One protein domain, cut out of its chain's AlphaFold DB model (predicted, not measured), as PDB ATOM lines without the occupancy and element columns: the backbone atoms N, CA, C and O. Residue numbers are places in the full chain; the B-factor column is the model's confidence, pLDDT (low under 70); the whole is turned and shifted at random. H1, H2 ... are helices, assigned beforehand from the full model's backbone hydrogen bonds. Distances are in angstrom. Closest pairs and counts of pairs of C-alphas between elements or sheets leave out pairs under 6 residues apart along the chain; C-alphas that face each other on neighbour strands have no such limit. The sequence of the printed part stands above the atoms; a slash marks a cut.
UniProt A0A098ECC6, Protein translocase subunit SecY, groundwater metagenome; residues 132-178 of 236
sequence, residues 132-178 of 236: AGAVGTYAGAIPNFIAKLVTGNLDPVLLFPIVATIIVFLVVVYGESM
ATOM      1  N   ALA A 132     -26.322  20.386  -2.187       49.47
ATOM      2  CA  ALA A 132     -25.480  20.841  -3.287       49.47
ATOM      3  C   ALA A 132     -24.110  20.141  -3.232       49.47
ATOM      4  O   ALA A 132     -23.328  20.382  -2.315       49.47
ATOM      5  N   GLY A 133     -23.833  19.271  -4.210       53.41
ATOM      6  CA  GLY A 133     -22.520  18.640  -4.398       53.41
ATOM      7  C   GLY A 133     -22.498  17.110  -4.473       53.41
ATOM      8  O   GLY A 133     -21.467  16.564  -4.850       53.41
ATOM      9  N   ALA A 134     -23.599  16.404  -4.185       50.50
ATOM     10  CA  ALA A 134     -23.666  14.952  -4.374       50.50
ATOM     11  C   ALA A 134     -25.053  14.501  -4.859       50.50
ATOM     12  O   ALA A 134     -26.068  14.678  -4.183       50.50
ATOM     13  N   VAL A 135     -25.088  13.895  -6.048       49.59
ATOM     14  CA  VAL A 135     -26.292  13.264  -6.606       49.59
ATOM     15  C   VAL A 135     -26.716  12.131  -5.666       49.59
ATOM     16  O   VAL A 135     -25.966  11.182  -5.458       49.59
ATOM     17  N   GLY A 136     -27.911  12.241  -5.079       57.78
ATOM     18  CA  GLY A 136     -28.501  11.193  -4.236       57.78
ATOM     19  C   GLY A 136     -28.325  11.348  -2.720       57.78
ATOM     20  O   GLY A 136     -28.703  10.432  -1.992       57.78
ATOM     21  N   THR A 137     -27.803  12.473  -2.217       61.50
ATOM     22  CA  THR A 137     -27.843  12.793  -0.776       61.50
ATOM     23  C   THR A 137     -28.908  13.842  -0.483       61.50
ATOM     24  O   THR A 137     -28.821  14.983  -0.949       61.50
ATOM     25  N   TYR A 138     -29.911  13.457   0.298       65.38
ATOM     26  CA  TYR A 138     -30.996  14.342   0.713       65.38
ATOM     27  C   TYR A 138     -30.723  14.905   2.109       65.38
ATOM     28  O   TYR A 138     -30.145  14.224   2.955       65.38
ATOM     29  N   ALA A 139     -31.151  16.144   2.354       64.69
ATOM     30  CA  ALA A 139     -30.982  16.803   3.648       64.69
ATOM     31  C   ALA A 139     -31.857  16.179   4.752       64.69
ATOM     32  O   ALA A 139     -31.475  16.193   5.921       64.69
ATOM     33  N   GLY A 140     -33.023  15.634   4.394       68.25
ATOM     34  CA  GLY A 140     -33.905  14.926   5.317       68.25
ATOM     35  C   GLY A 140     -33.467  13.480   5.544       68.25
ATOM     36  O   GLY A 140     -33.146  12.759   4.596       68.25
ATOM     37  N   ALA A 141     -33.522  13.025   6.793       71.75
ATOM     38  CA  ALA A 141     -33.126  11.667   7.160       71.75
ATOM     39  C   ALA A 141     -33.974  10.570   6.473       71.75
ATOM     40  O   ALA A 141     -33.412   9.557   6.055       71.75
ATOM     41  N   ILE A 142     -35.288  10.775   6.271       74.44
ATOM     42  CA  ILE A 142     -36.152   9.795   5.575       74.44
ATOM     43  C   ILE A 142     -35.867   9.752   4.061       74.44
ATOM     44  O   ILE A 142     -35.590   8.662   3.551       74.44
ATOM     45  N   PRO A 143     -35.873  10.882   3.317       73.00
ATOM     46  CA  PRO A 143     -35.522  10.862   1.896       73.00
ATOM     47  C   PRO A 143     -34.104  10.337   1.626       73.00
ATOM     48  O   PRO A 143     -33.889   9.624   0.646       73.00
ATOM     49  N   ASN A 144     -33.143  10.620   2.514       73.12
ATOM     50  CA  ASN A 144     -31.765  10.143   2.375       73.12
ATOM     51  C   ASN A 144     -31.671   8.623   2.560       73.12
ATOM     52  O   ASN A 144     -30.968   7.953   1.808       73.12
ATOM     53  N   PHE A 145     -32.433   8.065   3.505       71.75
ATOM     54  CA  PHE A 145     -32.526   6.620   3.689       71.75
ATOM     55  C   PHE A 145     -33.125   5.923   2.459       71.75
ATOM     56  O   PHE A 145     -32.559   4.942   1.984       71.75
ATOM     57  N   ILE A 146     -34.212   6.456   1.887       74.44
ATOM     58  CA  ILE A 146     -34.843   5.892   0.677       74.44
ATOM     59  C   ILE A 146     -33.876   5.933  -0.515       74.44
ATOM     60  O   ILE A 146     -33.744   4.951  -1.243       74.44
ATOM     61  N   ALA A 147     -33.146   7.031  -0.699       72.00
ATOM     62  CA  ALA A 147     -32.171   7.161  -1.780       72.00
ATOM     63  C   ALA A 147     -30.980   6.199  -1.642       72.00
ATOM     64  O   ALA A 147     -30.511   5.626  -2.630       72.00
ATOM     65  N   LYS A 148     -30.509   5.984  -0.411       71.44
ATOM     66  CA  LYS A 148     -29.436   5.034  -0.082       71.44
ATOM     67  C   LYS A 148     -29.885   3.575  -0.210       71.44
ATOM     68  O   LYS A 148     -29.112   2.741  -0.678       71.44
ATOM     69  N   LEU A 149     -31.159   3.295   0.083       71.94
ATOM     70  CA  LEU A 149     -31.804   2.002  -0.166       71.94
ATOM     71  C   LEU A 149     -31.839   1.671  -1.668       71.94
ATOM     72  O   LEU A 149     -31.485   0.566  -2.064       71.94
ATOM     73  N   VAL A 150     -32.206   2.647  -2.506       74.38
ATOM     74  CA  VAL A 150     -32.256   2.493  -3.973       74.38
ATOM     75  C   VAL A 150     -30.855   2.351  -4.586       74.38
ATOM     76  O   VAL A 150     -30.691   1.669  -5.592       74.38
ATOM     77  N   THR A 151     -29.830   2.949  -3.972       72.38
ATOM     78  CA  THR A 151     -28.427   2.875  -4.428       72.38
ATOM     79  C   THR A 151     -27.625   1.719  -3.810       72.38
ATOM     80  O   THR A 151     -26.428   1.601  -4.073       72.38
ATOM     81  N   GLY A 152     -28.258   0.844  -3.019       66.81
ATOM     82  CA  GLY A 152     -27.673  -0.416  -2.539       66.81
ATOM     83  C   GLY A 152     -26.645  -0.306  -1.404       66.81
ATOM     84  O   GLY A 152     -26.049  -1.317  -1.041       66.81
ATOM     85  N   ASN A 153     -26.441   0.878  -0.814       71.94
ATOM     86  CA  ASN A 153     -25.564   1.073   0.347       71.94
ATOM     87  C   ASN A 153     -26.414   1.306   1.602       71.94
ATOM     88  O   ASN A 153     -26.922   2.406   1.826       71.94
ATOM     89  N   LEU A 154     -26.585   0.260   2.412       61.84
ATOM     90  CA  LEU A 154     -27.363   0.321   3.648       61.84
ATOM     91  C   LEU A 154     -26.491   0.807   4.809       61.84
ATOM     92  O   LEU A 154     -25.843   0.006   5.475       61.84
ATOM     93  N   ASP A 155     -26.531   2.111   5.081       67.50
ATOM     94  CA  ASP A 155     -26.011   2.684   6.326       67.50
ATOM     95  C   ASP A 155     -27.163   2.899   7.328       67.50
ATOM     96  O   ASP A 155     -27.834   3.939   7.291       67.50
ATOM     97  N   PRO A 156     -27.418   1.956   8.261       66.06
ATOM     98  CA  PRO A 156     -28.471   2.101   9.276       66.06
ATOM     99  C   PRO A 156     -28.205   3.261  10.250       66.06
ATOM    100  O   PRO A 156     -29.117   3.719  10.941       66.06
ATOM    101  N   VAL A 157     -26.977   3.788  10.268       72.69
ATOM    102  CA  VAL A 157     -26.567   4.965  11.048       72.69
ATOM    103  C   VAL A 157     -27.415   6.200  10.707       72.69
ATOM    104  O   VAL A 157     -27.646   7.043  11.572       72.69
ATOM    105  N   LEU A 158     -27.958   6.288   9.488       69.56
ATOM    106  CA  LEU A 158     -28.784   7.416   9.040       69.56
ATOM    107  C   LEU A 158     -30.161   7.494   9.727       69.56
ATOM    108  O   LEU A 158     -30.726   8.582   9.826       69.56
ATOM    109  N   LEU A 159     -30.694   6.375  10.235       72.88
ATOM    110  CA  LEU A 159     -31.976   6.337  10.957       72.88
ATOM    111  C   LEU A 159     -31.826   6.499  12.474       72.88
ATOM    112  O   LEU A 159     -32.805   6.805  13.156       72.88
ATOM    113  N   PHE A 160     -30.610   6.344  13.005       79.00
ATOM    114  CA  PHE A 160     -30.317   6.484  14.430       79.00
ATOM    115  C   PHE A 160     -30.873   7.773  15.069       79.00
ATOM    116  O   PHE A 160     -31.522   7.663  16.111       79.00
ATOM    117  N   PRO A 161     -30.716   8.980  14.482       79.56
ATOM    118  CA  PRO A 161     -31.255  10.198  15.087       79.56
ATOM    119  C   PRO A 161     -32.790  10.222  15.161       79.56
ATOM    120  O   PRO A 161     -33.324  10.766  16.121       79.56
ATOM    121  N   ILE A 162     -33.509   9.605  14.215       81.69
ATOM    122  CA  ILE A 162     -34.982   9.511  14.266       81.69
ATOM    123  C   ILE A 162     -35.413   8.542  15.372       81.69
ATOM    124  O   ILE A 162     -36.320   8.827  16.149       81.69
ATOM    125  N   VAL A 163     -34.752   7.388  15.475       84.94
ATOM    126  CA  VAL A 163     -35.066   6.405  16.523       84.94
ATOM    127  C   VAL A 163     -34.763   6.986  17.908       84.94
ATOM    128  O   VAL A 163     -35.571   6.849  18.825       84.94
ATOM    129  N   ALA A 164     -33.644   7.699  18.054       83.56
ATOM    130  CA  ALA A 164     -33.273   8.364  19.296       83.56
ATOM    131  C   ALA A 164     -34.294   9.436  19.715       83.56
ATOM    132  O   ALA A 164     -34.671   9.480  20.886       83.56
ATOM    133  N   THR A 165     -34.789  10.267  18.789       85.38
ATOM    134  CA  THR A 165     -35.805  11.284  19.122       85.38
ATOM    135  C   THR A 165     -37.134  10.657  19.532       85.38
ATOM    136  O   THR A 165     -37.747  11.142  20.479       85.38
ATOM    137  N   ILE A 166     -37.550   9.551  18.906       89.06
ATOM    138  CA  ILE A 166     -38.760   8.806  19.294       89.06
ATOM    139  C   ILE A 166     -38.617   8.213  20.701       89.06
ATOM    140  O   ILE A 166     -39.531   8.346  21.515       89.06
ATOM    141  N   ILE A 167     -37.476   7.590  21.012       91.50
ATOM    142  CA  ILE A 167     -37.222   7.016  22.341       91.50
ATOM    143  C   ILE A 167     -37.252   8.113  23.408       91.50
ATOM    144  O   ILE A 167     -37.952   7.972  24.408       91.50
ATOM    145  N   VAL A 168     -36.542   9.224  23.189       89.00
ATOM    146  CA  VAL A 168     -36.534  10.354  24.130       89.00
ATOM    147  C   VAL A 168     -37.938  10.935  24.295       89.00
ATOM    148  O   VAL A 168     -38.358  11.185  25.422       89.00
ATOM    149  N   PHE A 169     -38.692  11.094  23.206       88.62
ATOM    150  CA  PHE A 169     -40.068  11.580  23.255       88.62
ATOM    151  C   PHE A 169     -40.971  10.672  24.103       88.62
ATOM    152  O   PHE A 169     -41.677  11.164  24.980       88.62
ATOM    153  N   LEU A 170     -40.904   9.349  23.913       90.00
ATOM    154  CA  LEU A 170     -41.670   8.385  24.710       90.00
ATOM    155  C   LEU A 170     -41.289   8.425  26.195       90.00
ATOM    156  O   LEU A 170     -42.173   8.409  27.049       90.00
ATOM    157  N   VAL A 171     -39.993   8.519  26.509       90.12
ATOM    158  CA  VAL A 171     -39.506   8.630  27.894       90.12
ATOM    159  C   VAL A 171     -40.012   9.915  28.556       90.12
ATOM    160  O   VAL A 171     -40.482   9.870  29.694       90.12
ATOM    161  N   VAL A 172     -39.967  11.051  27.854       87.50
ATOM    162  CA  VAL A 172     -40.438  12.345  28.375       87.50
ATOM    163  C   VAL A 172     -41.950  12.336  28.600       87.50
ATOM    164  O   VAL A 172     -42.396  12.725  29.676       87.50
ATOM    165  N   VAL A 173     -42.741  11.840  27.643       87.94
ATOM    166  CA  VAL A 173     -44.210  11.753  27.771       87.94
ATOM    167  C   VAL A 173     -44.617  10.809  28.904       87.94
ATOM    168  O   VAL A 173     -45.549  11.104  29.660       87.94
ATOM    169  N   TYR A 174     -43.905   9.688  29.058       86.00
ATOM    170  CA  TYR A 174     -44.118   8.769  30.172       86.00
ATOM    171  C   TYR A 174     -43.842   9.452  31.517       86.00
ATOM    172  O   TYR A 174     -44.676   9.383  32.418       86.00
ATOM    173  N   GLY A 175     -42.725  10.179  31.629       82.31
ATOM    174  CA  GLY A 175     -42.376  10.946  32.827       82.31
ATOM    175  C   GLY A 175     -43.365  12.073  33.146       82.31
ATOM    176  O   GLY A 175     -43.749  12.242  34.303       82.31
ATOM    177  N   GLU A 176     -43.840  12.811  32.138       78.56
ATOM    178  CA  GLU A 176     -44.828  13.885  32.318       78.56
ATOM    179  C   GLU A 176     -46.190  13.351  32.803       78.56
ATOM    180  O   GLU A 176     -46.910  14.020  33.550       78.56
ATOM    181  N   SER A 177     -46.532  12.119  32.419       75.88
ATOM    182  CA  SER A 177     -47.802  11.480  32.772       75.88
ATOM    183  C   SER A 177     -47.859  10.973  34.221       75.88
ATOM    184  O   SER A 177     -48.948  10.668  34.712       75.88
ATOM    185  N   MET A 178     -46.732  10.920  34.941       78.06
ATOM    186  CA  MET A 178     -46.693  10.470  36.336       78.06
ATOM    187  C   MET A 178     -47.307  11.521  37.278       78.06
ATOM    188  O   MET A 178     -46.801  12.638  37.445       78.06
TER     189      MET A 178
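Overview. This is residues 132 to 178 of the 236 residues of the protein "Protein translocase subunit SecY" of groundwater metagenome (UniProt A0A098ECC6). A small body of one short helix, H1, with loops before and after it, has one long helix, H2, sticking out of it as an arm: residues 163 to 178 stand free. The stretch before H1 leads in to it, and the link after H1 folds back beside it to the start of H2. The printed part has 47 residues with two named helices, H1 then H2, and no named strand; the class is all helix. The whole is extended, with a radius of gyration of the C-alphas of 14.8 A, and the C-alphas span 47 by 21 by 12 A, the arm making much of the length.

Along the chain. Start at C-alpha 132, at (-25.480, 20.841, -3.287), and read on through residues 132 to 140, which belong to no named element. Find C-alpha 141 at (-33.126, 11.667, 7.160); from there H1, residues 141 to 150, runs 14.5 A. After the link, H2, residues 160 to 176, runs 24.2 A to C-alpha 176 at (-44.828, 13.885, 32.318).

Arrangement. Look at Ala 141 and Ile 162: their C-alphas, the closest of H1 and H2, are 7.7 A apart, and the two helices are close but not clearly touching. Their lines stand at a steep tilt of 37 degrees, only just steep, and they run opposite ways. In H1 and H2 every O i to N i+4 pair is within hydrogen-bond range.

Size, cuts and confidence. The two C-alphas farthest apart, those of Gly 133 and Met 178, are 48.1 A apart. Without residues 163 to 178, the body spans 24 by 18 by 11 A. The printed part has no cut, and the link from H1 to H2, 9 residues, is short. In the B-factor column the mean pLDDT of the printed part is 74.0; look for values under 70 at residues 132 to 140, 152, 154 to 156 and 158.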